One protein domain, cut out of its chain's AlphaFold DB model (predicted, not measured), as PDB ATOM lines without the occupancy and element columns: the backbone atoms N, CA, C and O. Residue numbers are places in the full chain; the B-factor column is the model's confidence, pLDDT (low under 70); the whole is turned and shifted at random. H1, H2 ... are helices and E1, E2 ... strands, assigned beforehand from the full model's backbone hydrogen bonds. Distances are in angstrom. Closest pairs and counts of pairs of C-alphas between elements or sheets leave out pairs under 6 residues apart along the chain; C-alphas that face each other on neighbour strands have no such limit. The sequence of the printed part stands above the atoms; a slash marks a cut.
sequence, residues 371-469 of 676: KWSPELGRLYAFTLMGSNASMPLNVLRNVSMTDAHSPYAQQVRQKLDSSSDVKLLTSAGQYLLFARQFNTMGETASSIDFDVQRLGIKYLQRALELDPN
ATOM      1  N   LYS A 371     182.416 116.535   3.424       93.62
ATOM      2  CA  LYS A 371     182.229 117.955   3.768       93.62
ATOM      3  C   LYS A 371     180.754 118.299   3.966       93.62
ATOM      4  O   LYS A 371     180.436 118.974   4.933       93.62
ATOM      5  N   TRP A 372     179.887 117.774   3.095       95.19
ATOM      6  CA  TRP A 372     178.470 118.157   2.989       95.19
ATOM      7  C   TRP A 372     177.479 117.206   3.691       95.19
ATOM      8  O   TRP A 372     176.260 117.389   3.634       95.19
ATOM      9  N   SER A 373     177.981 116.161   4.359       95.31
ATOM     10  CA  SER A 373     177.160 115.214   5.130       95.31
ATOM     11  C   SER A 373     176.318 115.889   6.228       95.31
ATOM     12  O   SER A 373     175.154 115.508   6.394       95.31
ATOM     13  N   PRO A 374     176.828 116.893   6.978       95.75
ATOM     14  CA  PRO A 374     176.014 117.606   7.961       95.75
ATOM     15  C   PRO A 374     174.819 118.349   7.345       95.75
ATOM     16  O   PRO A 374     173.730 118.331   7.922       95.75
ATOM     17  N   GLU A 375     174.983 118.958   6.173       94.44
ATOM     18  CA  GLU A 375     173.943 119.693   5.451       94.44
ATOM     19  C   GLU A 375     172.834 118.755   4.966       94.44
ATOM     20  O   GLU A 375     171.652 119.070   5.140       94.44
ATOM     21  N   LEU A 376     173.203 117.575   4.455       95.44
ATOM     22  CA  LEU A 376     172.264 116.493   4.133       95.44
ATOM     23  C   LEU A 376     171.508 116.015   5.375       95.44
ATOM     24  O   LEU A 376     170.281 115.922   5.352       95.44
ATOM     25  N   GLY A 377     172.216 115.774   6.483       95.94
ATOM     26  CA  GLY A 377     171.595 115.375   7.748       95.94
ATOM     27  C   GLY A 377     170.570 116.400   8.246       95.94
ATOM     28  O   GLY A 377     169.470 116.025   8.660       95.94
ATOM     29  N   ARG A 378     170.871 117.700   8.121       93.50
ATOM     30  CA  ARG A 378     169.929 118.788   8.435       93.50
ATOM     31  C   ARG A 378     168.713 118.761   7.510       93.50
ATOM     32  O   ARG A 378     167.587 118.823   8.005       93.50
ATOM     33  N   LEU A 379     168.917 118.662   6.193       94.12
ATOM     34  CA  LEU A 379     167.822 118.578   5.217       94.12
ATOM     35  C   LEU A 379     166.895 117.398   5.536       94.12
ATOM     36  O   LEU A 379     165.672 117.546   5.523       94.12
ATOM     37  N   TYR A 380     167.460 116.242   5.872       96.31
ATOM     38  CA  TYR A 380     166.696 115.054   6.238       96.31
ATOM     39  C   TYR A 380     165.927 115.228   7.543       96.31
ATOM     40  O   TYR A 380     164.732 114.940   7.577       96.31
ATOM     41  N   ALA A 381     166.554 115.768   8.589       93.38
ATOM     42  CA  ALA A 381     165.854 116.088   9.832       93.38
ATOM     43  C   ALA A 381     164.677 117.044   9.588       93.38
ATOM     44  O   ALA A 381     163.577 116.821  10.090       93.38
ATOM     45  N   PHE A 382     164.880 118.080   8.772       89.81
ATOM     46  CA  PHE A 382     163.838 119.047   8.422       89.81
ATOM     47  C   PHE A 382     162.723 118.414   7.589       89.81
ATOM     48  O   PHE A 382     161.553 118.729   7.798       89.81
ATOM     49  N   THR A 383     163.063 117.486   6.695       92.12
ATOM     50  CA  THR A 383     162.090 116.698   5.928       92.12
ATOM     51  C   THR A 383     161.226 115.845   6.852       92.12
ATOM     52  O   THR A 383     160.006 115.888   6.748       92.12
ATOM     53  N   LEU A 384     161.841 115.120   7.790       92.19
ATOM     54  CA  LEU A 384     161.129 114.271   8.749       92.19
ATOM     55  C   LEU A 384     160.259 115.082   9.712       92.19
ATOM     56  O   LEU A 384     159.200 114.621  10.114       92.19
ATOM     57  N   MET A 385     160.663 116.305  10.050       88.12
ATOM     58  CA  MET A 385     159.822 117.233  10.809       88.12
ATOM     59  C   MET A 385     158.710 117.870   9.964       88.12
ATOM     60  O   MET A 385     157.954 118.680  10.486       88.12
ATOM     61  N   GLY A 386     158.612 117.573   8.666       85.88
ATOM     62  CA  GLY A 386     157.626 118.191   7.783       85.88
ATOM     63  C   GLY A 386     157.830 119.696   7.616       85.88
ATOM     64  O   GLY A 386     156.862 120.443   7.488       85.88
ATOM     65  N   SER A 387     159.078 120.171   7.670       83.00
ATOM     66  CA  SER A 387     159.389 121.589   7.489       83.00
ATOM     67  C   SER A 387     158.963 122.054   6.101       83.00
ATOM     68  O   SER A 387     159.394 121.495   5.094       83.00
ATOM     69  N   ASN A 388     158.158 123.109   6.038       76.19
ATOM     70  CA  ASN A 388     157.728 123.729   4.779       76.19
ATOM     71  C   ASN A 388     157.893 125.258   4.769       76.19
ATOM     72  O   ASN A 388     157.488 125.926   3.818       76.19
ATOM     73  N   ALA A 389     158.527 125.803   5.811       69.81
ATOM     74  CA  ALA A 389     158.985 127.181   5.879       69.81
ATOM     75  C   ALA A 389     160.190 127.297   6.827       69.81
ATOM     76  O   ALA A 389     160.200 126.712   7.917       69.81
ATOM     77  N   SER A 390     161.181 128.099   6.439       65.19
ATOM     78  CA  SER A 390     162.394 128.354   7.223       65.19
ATOM     79  C   SER A 390     162.697 129.852   7.311       65.19
ATOM     80  O   SER A 390     162.381 130.625   6.406       65.19
ATOM     81  N   MET A 391     163.293 130.268   8.425       63.47
ATOM     82  CA  MET A 391     163.869 131.603   8.615       63.47
ATOM     83  C   MET A 391     165.401 131.526   8.497       63.47
ATOM     84  O   MET A 391     165.961 130.421   8.519       63.47
ATOM     85  N   PRO A 392     166.113 132.666   8.394       60.41
ATOM     86  CA  PRO A 392     167.565 132.681   8.547       60.41
ATOM     87  C   PRO A 392     168.005 131.955   9.831       60.41
ATOM     88  O   PRO A 392     167.238 131.843  10.787       60.41
ATOM     89  N   LEU A 393     169.257 131.489   9.869       57.38
ATOM     90  CA  LEU A 393     169.849 130.794  11.027       57.38
ATOM     91  C   LEU A 393     169.202 129.438  11.377       57.38
ATOM     92  O   LEU A 393     169.252 129.016  12.528       57.38
ATOM     93  N   ASN A 394     168.651 128.720  10.390       64.25
ATOM     94  CA  ASN A 394     168.111 127.358  10.560       64.25
ATOM     95  C   ASN A 394     166.927 127.250  11.540       64.25
ATOM     96  O   ASN A 394     166.704 126.194  12.129       64.25
ATOM     97  N   VAL A 395     166.159 128.325  11.710       64.88
ATOM     98  CA  VAL A 395     164.946 128.311  12.533       64.88
ATOM     99  C   VAL A 395     163.776 127.784  11.702       64.88
ATOM    100  O   VAL A 395     163.506 128.283  10.601       64.88
ATOM    101  N   LEU A 396     163.073 126.776  12.227       69.50
ATOM    102  CA  LEU A 396     161.881 126.224  11.595       69.50
ATOM    103  C   LEU A 396     160.720 127.177  11.837       69.50
ATOM    104  O   LEU A 396     160.316 127.425  12.972       69.50
ATOM    105  N   ARG A 397     160.173 127.722  10.750       66.12
ATOM    106  CA  ARG A 397     159.042 128.643  10.849       66.12
ATOM    107  C   ARG A 397     157.718 127.895  10.878       66.12
ATOM    108  O   ARG A 397     156.762 128.393  11.464       66.12
ATOM    109  N   ASN A 398     157.643 126.743  10.217       72.50
ATOM    110  CA  ASN A 398     156.448 125.913  10.179       72.50
ATOM    111  C   ASN A 398     156.787 124.439   9.932       72.50
ATOM    112  O   ASN A 398     157.744 124.133   9.212       72.50
ATOM    113  N   VAL A 399     155.965 123.561  10.504       76.56
ATOM    114  CA  VAL A 399     155.989 122.109  10.311       76.56
ATOM    115  C   VAL A 399     154.584 121.615   9.968       76.56
ATOM    116  O   VAL A 399     153.596 122.191  10.423       76.56
ATOM    117  N   SER A 400     154.487 120.574   9.145       78.75
ATOM    118  CA  SER A 400     153.226 120.013   8.658       78.75
ATOM    119  C   SER A 400     153.224 118.495   8.754       78.75
ATOM    120  O   SER A 400     154.178 117.829   8.355       78.75
ATOM    121  N   MET A 401     152.106 117.951   9.226       82.88
ATOM    122  CA  MET A 401     151.875 116.509   9.289       82.88
ATOM    123  C   MET A 401     151.887 115.843   7.920       82.88
ATOM    124  O   MET A 401     152.498 114.793   7.740       82.88
ATOM    125  N   THR A 402     151.247 116.475   6.938       86.00
ATOM    126  CA  THR A 402     151.210 115.970   5.564       86.00
ATOM    127  C   THR A 402     152.615 115.886   4.975       86.00
ATOM    128  O   THR A 402     152.956 114.895   4.337       86.00
ATOM    129  N   ASP A 403     153.459 116.888   5.242       87.00
ATOM    130  CA  ASP A 403     154.836 116.908   4.742       87.00
ATOM    131  C   ASP A 403     155.724 115.888   5.472       87.00
ATOM    132  O   ASP A 403     156.544 115.224   4.832       87.00
ATOM    133  N   ALA A 404     155.526 115.710   6.784       89.00
ATOM    134  CA  ALA A 404     156.235 114.717   7.597       89.00
ATOM    135  C   ALA A 404     155.924 113.267   7.178       89.00
ATOM    136  O   ALA A 404     156.777 112.389   7.315       89.00
ATOM    137  N   HIS A 405     154.733 113.025   6.619       90.69
ATOM    138  CA  HIS A 405     154.302 111.729   6.075       90.69
ATOM    139  C   HIS A 405     154.421 111.617   4.552       90.69
ATOM    140  O   HIS A 405     153.983 110.622   3.970       90.69
ATOM    141  N   SER A 406     155.021 112.610   3.891       92.56
ATOM    142  CA  SER A 406     155.187 112.596   2.437       92.56
ATOM    143  C   SER A 406     155.979 111.362   1.963       92.56
ATOM    144  O   SER A 406     156.848 110.866   2.689       92.56
ATOM    145  N   PRO A 407     155.764 110.881   0.720       96.12
ATOM    146  CA  PRO A 407     156.538 109.764   0.170       96.12
ATOM    147  C   PRO A 407     158.053 109.994   0.250       96.12
ATOM    148  O   PRO A 407     158.822 109.079   0.531       96.12
ATOM    149  N   TYR A 408     158.485 111.243   0.063       95.50
ATOM    150  CA  TYR A 408     159.888 111.610   0.184       95.50
ATOM    151  C   TYR A 408     160.394 111.558   1.636       95.50
ATOM    152  O   TYR A 408     161.497 111.072   1.872       95.50
ATOM    153  N   ALA A 409     159.595 111.963   2.629       95.00
ATOM    154  CA  ALA A 409     159.958 111.791   4.038       95.00
ATOM    155  C   ALA A 409     160.124 110.308   4.418       95.00
ATOM    156  O   ALA A 409     161.055 109.953   5.145       95.00
ATOM    157  N   GLN A 410     159.289 109.421   3.865       95.50
ATOM    158  CA  GLN A 410     159.437 107.972   4.040       95.50
ATOM    159  C   GLN A 410     160.742 107.451   3.415       95.50
ATOM    160  O   GLN A 410     161.461 106.683   4.057       95.50
ATOM    161  N   GLN A 411     161.098 107.916   2.213       97.31
ATOM    162  CA  GLN A 411     162.384 107.589   1.581       97.31
ATOM    163  C   GLN A 411     163.569 108.092   2.412       97.31
ATOM    164  O   GLN A 411     164.516 107.347   2.643       97.31
ATOM    165  N   VAL A 412     163.514 109.328   2.912       97.50
ATOM    166  CA  VAL A 412     164.544 109.893   3.798       97.50
ATOM    167  C   VAL A 412     164.721 109.040   5.054       97.50
ATOM    168  O   VAL A 412     165.851 108.783   5.468       97.50
ATOM    169  N   ARG A 413     163.626 108.547   5.642       96.19
ATOM    170  CA  ARG A 413     163.690 107.644   6.797       96.19
ATOM    171  C   ARG A 413     164.415 106.343   6.461       96.19
ATOM    172  O   ARG A 413     165.285 105.933   7.219       96.19
ATOM    173  N   GLN A 414     164.123 105.737   5.311       97.19
ATOM    174  CA  GLN A 414     164.820 104.533   4.841       97.19
ATOM    175  C   GLN A 414     166.311 104.795   4.572       97.19
ATOM    176  O   GLN A 414     167.159 103.985   4.951       97.19
ATOM    177  N   LYS A 415     166.647 105.941   3.963       97.31
ATOM    178  CA  LYS A 415     168.036 106.367   3.717       97.31
ATOM    179  C   LYS A 415     168.814 106.532   5.020       97.31
ATOM    180  O   LYS A 415     169.938 106.060   5.118       97.31
ATOM    181  N   LEU A 416     168.218 107.165   6.031       97.69
ATOM    182  CA  LEU A 416     168.832 107.301   7.353       97.69
ATOM    183  C   LEU A 416     168.974 105.951   8.064       97.69
ATOM    184  O   LEU A 416     170.035 105.666   8.612       97.69
ATOM    185  N   ASP A 417     167.947 105.102   8.013       96.62
ATOM    186  CA  ASP A 417     167.961 103.776   8.644       96.62
ATOM    187  C   ASP A 417     169.037 102.842   8.058       96.62
ATOM    188  O   ASP A 417     169.559 101.984   8.769       96.62
ATOM    189  N   SER A 418     169.395 103.026   6.784       96.56
ATOM    190  CA  SER A 418     170.423 102.247   6.076       96.56
ATOM    191  C   SER A 418     171.789 102.941   5.976       96.56
ATOM    192  O   SER A 418     172.736 102.350   5.459       96.56
ATOM    193  N   SER A 419     171.919 104.176   6.473       96.44
ATOM    194  CA  SER A 419     173.148 104.959   6.330       96.44
ATOM    195  C   SER A 419     174.291 104.416   7.194       96.44
ATOM    196  O   SER A 419     174.098 104.012   8.342       96.44
ATOM    197  N   SER A 420     175.507 104.468   6.646       96.31
ATOM    198  CA  SER A 420     176.770 104.276   7.367       96.31
ATOM    199  C   SER A 420     177.554 105.584   7.558       96.31
ATOM    200  O   SER A 420     178.650 105.569   8.118       96.31
ATOM    201  N   ASP A 421     177.010 106.725   7.115       96.44
ATOM    202  CA  ASP A 421     177.654 108.031   7.262       96.44
ATOM    203  C   ASP A 421     177.392 108.599   8.665       96.44
ATOM    204  O   ASP A 421     176.329 109.150   8.969       96.44
ATOM    205  N   VAL A 422     178.405 108.484   9.524       97.31
ATOM    206  CA  VAL A 422     178.379 108.955  10.915       97.31
ATOM    207  C   VAL A 422     178.078 110.452  11.008       97.31
ATOM    208  O   VAL A 422     177.320 110.863  11.888       97.31
ATOM    209  N   LYS A 423     178.621 111.293  10.114       96.50
ATOM    210  CA  LYS A 423     178.416 112.754  10.160       96.50
ATOM    211  C   LYS A 423     176.982 113.120   9.790       96.50
ATOM    212  O   LYS A 423     176.382 113.979  10.441       96.50
ATOM    213  N   LEU A 424     176.430 112.449   8.781       97.00
ATOM    214  CA  LEU A 424     175.042 112.616   8.356       97.00
ATOM    215  C   LEU A 424     174.077 112.203   9.474       97.00
ATOM    216  O   LEU A 424     173.201 112.989   9.843       97.00
ATOM    217  N   LEU A 425     174.274 111.017  10.058       98.31
ATOM    218  CA  LEU A 425     173.467 110.511  11.176       98.31
ATOM    219  C   LEU A 425     173.565 111.410  12.412       98.31
ATOM    220  O   LEU A 425     172.550 111.697  13.044       98.31
ATOM    221  N   THR A 426     174.769 111.895  12.725       97.94
ATOM    222  CA  THR A 426     175.010 112.837  13.827       97.94
ATOM    223  C   THR A 426     174.213 114.122  13.631       97.94
ATOM    224  O   THR A 426     173.482 114.535  14.530       97.94
ATOM    225  N   SER A 427     174.321 114.741  12.452       96.56
ATOM    226  CA  SER A 427     173.609 115.983  12.139       96.56
ATOM    227  C   SER A 427     172.092 115.788  12.167       96.56
ATOM    228  O   SER A 427     171.385 116.526  12.859       96.56
ATOM    229  N   ALA A 428     171.582 114.748  11.496       96.75
ATOM    230  CA  ALA A 428     170.155 114.435  11.501       96.75
ATOM    231  C   ALA A 428     169.639 114.195  12.929       96.75
ATOM    232  O   ALA A 428     168.638 114.780  13.347       96.75
ATOM    233  N   GLY A 429     170.368 113.386  13.699       96.62
ATOM    234  CA  GLY A 429     170.067 113.080  15.090       96.62
ATOM    235  C   GLY A 429     170.026 114.320  15.982       96.62
ATOM    236  O   GLY A 429     169.082 114.486  16.751       96.62
ATOM    237  N   GLN A 430     170.994 115.229  15.837       94.62
ATOM    238  CA  GLN A 430     171.063 116.481  16.593       94.62
ATOM    239  C   GLN A 430     169.860 117.393  16.316       94.62
ATOM    240  O   GLN A 430     169.226 117.876  17.257       94.62
ATOM    241  N   TYR A 431     169.527 117.630  15.043       91.19
ATOM    242  CA  TYR A 431     168.401 118.501  14.691       91.19
ATOM    243  C   TYR A 431     167.056 117.928  15.155       91.19
ATOM    244  O   TYR A 431     166.223 118.673  15.670       91.19
ATOM    245  N   LEU A 432     166.863 116.610  15.035       91.75
ATOM    246  CA  LEU A 432     165.665 115.921  15.528       91.75
ATOM    247  C   LEU A 432     165.575 115.949  17.062       91.75
ATOM    248  O   LEU A 432     164.501 116.184  17.616       91.75
ATOM    249  N   LEU A 433     166.702 115.775  17.759       90.69
ATOM    250  CA  LEU A 433     166.756 115.826  19.220       90.69
ATOM    251  C   LEU A 433     166.309 117.191  19.765       90.69
ATOM    252  O   LEU A 433     165.566 117.262  20.744       90.69
ATOM    253  N   PHE A 434     166.723 118.278  19.112       84.94
ATOM    254  CA  PHE A 434     166.387 119.646  19.516       84.94
ATOM    255  C   PHE A 434     165.207 120.249  18.743       84.94
ATOM    256  O   PHE A 434     164.996 121.460  18.805       84.94
ATOM    257  N   ALA A 435     164.383 119.431  18.080       79.75
ATOM    258  CA  ALA A 435     163.240 119.873  17.273       79.75
ATOM    259  C   ALA A 435     162.342 120.911  17.975       79.75
ATOM    260  O   ALA A 435     161.910 121.886  17.364       79.75
ATOM    261  N   ARG A 436     162.110 120.751  19.288       71.50
ATOM    262  CA  ARG A 436     161.310 121.696  20.090       71.50
ATOM    263  C   ARG A 436     161.932 123.092  20.204       71.50
ATOM    264  O   ARG A 436     161.191 124.058  20.312       71.50
ATOM    265  N   GLN A 437     163.260 123.206  20.198       66.44
ATOM    266  CA  GLN A 437     163.970 124.486  20.328       66.44
ATOM    267  C   GLN A 437     164.002 125.268  19.010       66.44
ATOM    268  O   GLN A 437     164.050 126.494  19.027       66.44
ATOM    269  N   PHE A 438     163.939 124.573  17.871       61.31
ATOM    270  CA  PHE A 438     163.912 125.205  16.549       61.31
ATOM    271  C   PHE A 438     162.542 125.784  16.170       61.31
ATOM    272  O   PHE A 438     162.442 126.428  15.129       61.31
ATOM    273  N   ASN A 439     161.505 125.586  16.994       61.19
ATOM    274  CA  ASN A 439     160.153 126.086  16.758       61.19
ATOM    275  C   ASN A 439     159.881 127.342  17.605       61.19
ATOM    276  O   ASN A 439     159.443 127.255  18.751       61.19
ATOM    277  N   THR A 440     160.175 128.524  17.062       50.78
ATOM    278  CA  THR A 440     160.086 129.791  17.814       50.78
ATOM    279  C   THR A 440     158.813 130.596  17.540       50.78
ATOM    280  O   THR A 440     158.735 131.749  17.957       50.78
ATOM    281  N   MET A 441     157.810 130.042  16.847       45.66
ATOM    282  CA  MET A 441     156.551 130.750  16.568       45.66
ATOM    283  C   MET A 441     155.317 129.855  16.731       45.66
ATOM    284  O   MET A 441     154.661 129.479  15.761       45.66
ATOM    285  N   GLY A 442     154.979 129.598  17.994       46.28
ATOM    286  CA  GLY A 442     153.589 129.555  18.452       46.28
ATOM    287  C   GLY A 442     152.874 128.212  18.438       46.28
ATOM    288  O   GLY A 442     152.097 127.974  19.351       46.28
ATOM    289  N   GLU A 443     153.132 127.308  17.497       46.94
ATOM    290  CA  GLU A 443     152.406 126.032  17.446       46.94
ATOM    291  C   GLU A 443     153.300 124.904  16.899       46.94
ATOM    292  O   GLU A 443     154.201 125.153  16.107       46.94
ATOM    293  N   THR A 444     153.031 123.665  17.339       49.59
ATOM    294  CA  THR A 444     153.192 122.415  16.561       49.59
ATOM    295  C   THR A 444     154.453 121.530  16.599       49.59
ATOM    296  O   THR A 444     154.491 120.549  15.861       49.59
ATOM    297  N   ALA A 445     155.401 121.639  17.545       47.22
ATOM    298  CA  ALA A 445     156.179 120.410  17.860       47.22
ATOM    299  C   ALA A 445     155.249 119.287  18.392       47.22
ATOM    300  O   ALA A 445     155.573 118.107  18.326       47.22
ATOM    301  N   SER A 446     154.076 119.682  18.896       48.78
ATOM    302  CA  SER A 446     152.943 118.849  19.293       48.78
ATOM    303  C   SER A 446     152.006 118.429  18.150       48.78
ATOM    304  O   SER A 446     151.054 117.711  18.437       48.78
ATOM    305  N   SER A 447     152.212 118.852  16.889       58.75
ATOM    306  CA  SER A 447     151.351 118.393  15.780       58.75
ATOM    307  C   SER A 447     151.850 117.132  15.100       58.75
ATOM    308  O   SER A 447     151.104 116.583  14.304       58.75
ATOM    309  N   ILE A 448     153.099 116.723  15.328       70.94
ATOM    310  CA  ILE A 448     153.658 115.518  14.717       70.94
ATOM    311  C   ILE A 448     153.197 114.307  15.535       70.94
ATOM    312  O   ILE A 448     153.361 114.292  16.753       70.94
ATOM    313  N   ASP A 449     152.613 113.301  14.882       80.69
ATOM    314  CA  ASP A 449     152.026 112.110  15.524       80.69
ATOM    315  C   ASP A 449     153.057 111.059  15.971       80.69
ATOM    316  O   ASP A 449     152.696 109.999  16.485       80.69
ATOM    317  N   PHE A 450     154.349 111.348  15.814       82.75
ATOM    318  CA  PHE A 450     155.444 110.509  16.283       82.75
ATOM    319  C   PHE A 450     156.493 111.301  17.063       82.75
ATOM    320  O   PHE A 450     156.674 112.509  16.909       82.75
ATOM    321  N   ASP A 451     157.238 110.585  17.904       86.31
ATOM    322  CA  ASP A 451     158.273 111.170  18.748       86.31
ATOM    323  C   ASP A 451     159.551 111.470  17.944       86.31
ATOM    324  O   ASP A 451     160.426 110.620  17.747       86.31
ATOM    325  N   VAL A 452     159.647 112.718  17.486       87.31
ATOM    326  CA  VAL A 452     160.804 113.259  16.759       87.31
ATOM    327  C   VAL A 452     162.091 113.160  17.585       87.31
ATOM    328  O   VAL A 452     163.145 112.838  17.036       87.31
ATOM    329  N   GLN A 453     162.026 113.367  18.906       88.56
ATOM    330  CA  GLN A 453     163.218 113.291  19.758       88.56
ATOM    331  C   GLN A 453     163.723 111.856  19.861       88.56
ATOM    332  O   GLN A 453     164.925 111.618  19.744       88.56
ATOM    333  N   ARG A 454     162.814 110.885  20.011       91.19
ATOM    334  CA  ARG A 454     163.166 109.459  20.008       91.19
ATOM    335  C   ARG A 454     163.806 109.035  18.690       91.19
ATOM    336  O   ARG A 454     164.736 108.230  18.700       91.19
ATOM    337  N   LEU A 455     163.349 109.593  17.570       93.31
ATOM    338  CA  LEU A 455     163.979 109.368  16.273       93.31
ATOM    339  C   LEU A 455     165.391 109.972  16.212       93.31
ATOM    340  O   LEU A 455     166.314 109.319  15.731       93.31
ATOM    341  N   GLY A 456     165.582 111.171  16.770       95.00
ATOM    342  CA  GLY A 456     166.909 111.769  16.929       95.00
ATOM    343  C   GLY A 456     167.857 110.887  17.746       95.00
ATOM    344  O   GLY A 456     168.959 110.587  17.295       95.00
ATOM    345  N   ILE A 457     167.397 110.389  18.900       96.25
ATOM    346  CA  ILE A 457     168.146 109.454  19.758       96.25
ATOM    347  C   ILE A 457     168.541 108.190  18.984       96.25
ATOM    348  O   ILE A 457     169.701 107.792  19.057       96.25
ATOM    349  N   LYS A 458     167.621 107.601  18.203       97.19
ATOM    350  CA  LYS A 458     167.894 106.415  17.371       97.19
ATOM    351  C   LYS A 458     169.085 106.642  16.434       97.19
ATOM    352  O   LYS A 458     169.984 105.808  16.376       97.19
ATOM    353  N   TYR A 459     169.116 107.760  15.709       98.31
ATOM    354  CA  TYR A 459     170.199 108.024  14.754       98.31
ATOM    355  C   TYR A 459     171.523 108.381  15.431       98.31
ATOM    356  O   TYR A 459     172.576 107.979  14.943       98.31
ATOM    357  N   LEU A 460     171.490 109.060  16.583       98.31
ATOM    358  CA  LEU A 460     172.694 109.288  17.388       98.31
ATOM    359  C   LEU A 460     173.263 107.970  17.939       98.31
ATOM    360  O   LEU A 460     174.477 107.785  17.939       98.31
ATOM    361  N   GLN A 461     172.406 107.040  18.371       98.19
ATOM    362  CA  GLN A 461     172.829 105.703  18.805       98.19
ATOM    363  C   GLN A 461     173.465 104.933  17.650       98.19
ATOM    364  O   GLN A 461     174.563 104.406  17.802       98.19
ATOM    365  N   ARG A 462     172.834 104.955  16.469       98.00
ATOM    366  CA  ARG A 462     173.390 104.325  15.270       98.00
ATOM    367  C   ARG A 462     174.747 104.913  14.876       98.00
ATOM    368  O   ARG A 462     175.647 104.165  14.508       98.00
ATOM    369  N   ALA A 463     174.914 106.232  14.980       98.19
ATOM    370  CA  ALA A 463     176.197 106.886  14.734       98.19
ATOM    371  C   ALA A 463     177.298 106.368  15.682       98.19
ATOM    372  O   ALA A 463     178.412 106.137  15.224       98.19
ATOM    373  N   LEU A 464     176.981 106.120  16.960       97.19
ATOM    374  CA  LEU A 464     177.924 105.526  17.920       97.19
ATOM    375  C   LEU A 464     178.189 104.038  17.701       97.19
ATOM    376  O   LEU A 464     179.287 103.574  17.985       97.19
ATOM    377  N   GLU A 465     177.206 103.278  17.223       97.62
ATOM    378  CA  GLU A 465     177.425 101.876  16.843       97.62
ATOM    379  C   GLU A 465     178.422 101.760  15.683       97.62
ATOM    380  O   GLU A 465     179.206 100.815  15.637       97.62
ATOM    381  N   LEU A 466     178.378 102.714  14.748       97.88
ATOM    382  CA  LEU A 466     179.278 102.783  13.597       97.88
ATOM    383  C   LEU A 466     180.659 103.335  13.972       97.88
ATOM    384  O   LEU A 466     181.668 102.827  13.489       97.88
ATOM    385  N   ASP A 467     180.705 104.357  14.827       97.56
ATOM    386  CA  ASP A 467     181.935 104.928  15.369       97.56
ATOM    387  C   ASP A 467     181.787 105.219  16.874       97.56
ATOM    388  O   ASP A 467     181.289 106.282  17.264       97.56
ATOM    389  N   PRO A 468     182.273 104.314  17.746       95.69
ATOM    390  CA  PRO A 468     182.242 104.507  19.195       95.69
ATOM    391  C   PRO A 468     183.022 105.735  19.690       95.69
ATOM    392  O   PRO A 468     182.829 106.155  20.832       95.69
ATOM    393  N   ASN A 469     183.894 106.318  18.858       94.19
ATOM    394  CA  ASN A 469     184.666 107.517  19.181       94.19
ATOM    395  C   ASN A 469     183.986 108.812  18.706       94.19
ATOM    396  O   ASN A 469     184.546 109.898  18.891       94.19
TER     397      ASN A 469
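What this domain is: This is residues 371 to 469 of the 676 residues of the protein "Peptidase_M56 domain-containing protein" of Acidobacteria bacterium (UniProt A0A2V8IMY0). A small helical body has H4 in its middle, between H1 and H5 and packed on both, with H3 packed on the last part of H1. At the end of this body where H1 finishes lie a small two-stranded hairpin, E1 and E2, the short helix H2, and the long loop of residues 434 to 451. The printed part has 99 residues with five named helices and two named strands, in the order H1 E1 E2 H2 H3 H4 H5; the sheet E1 - E2 is antiparallel and the class is mostly helix. The whole is compact, with a radius of gyration of the C-alphas of 12.7 A, and rounded, spanning 38 by 27 by 22 A.

How they stand to each other: Start with H1, residues 373 to 384, the hub, which touches three other helices. Past it, E1, residues 387 to 391, and E2, residues 395 to 399, form an antiparallel hairpin at 152 degrees; look for N 391 and O 395 at 3.0 A, and N 397 and O 389 at 3.0 A, within hydrogen-bond range. H1 and E1 are near each other, with 6 pairs of C-alphas within 10 A, while H1 and E2 are only just apart, closest 8.1 A. Next, H2, residues 401 to 404, touches residues 383 to 384 of H1 alone, the closest C-alphas being Leu 384 and Ala 404, 5.0 A. H3, residues 407 to 418, touches H1 at a steep tilt of 47 degrees, opposite ways, with its residues 408 to 413 alone; the closest C-alphas are those of Leu 384 and Ala 409, 5.5 A. H4, residues 422 to 433, touches H1 the same way at a tilt of 37 degrees, only just steep; the C-alphas of Gly 377 and Ala 428 are closest, 4.1 A. H5, residues 452 to 466, forms a helical hairpin with H4, a shallow tilt of 22 degrees, opposite ways; they touch, closest at the C-alphas of Gly 429 and Gly 456, 3.9 A. Every O i to N i+4 pair is within hydrogen-bond range in H1, H3, H4 and H5; H2 is too short for such a pair.

Where its parts are: Find C-alpha 373 at (177.160, 115.214, 5.130); from there H1 runs 16.5 A to C-alpha 384. E1 measures 11.0 A and E2 11.1 A, H2 5.0 A, H3 16.9 A and H4 15.9 A. H5, the longest helix, runs 21.5 A to C-alpha 466 at (179.278, 102.783, 13.597).

The domain as a whole: The C-alphas farthest apart are those of Gly 442 and Asn 469, 38.1 A. The printed part has no cut, and H4 to H5 is the long link, with 18 residues. Look for pLDDT under 70 at residues 389 to 397 and 437 to 447.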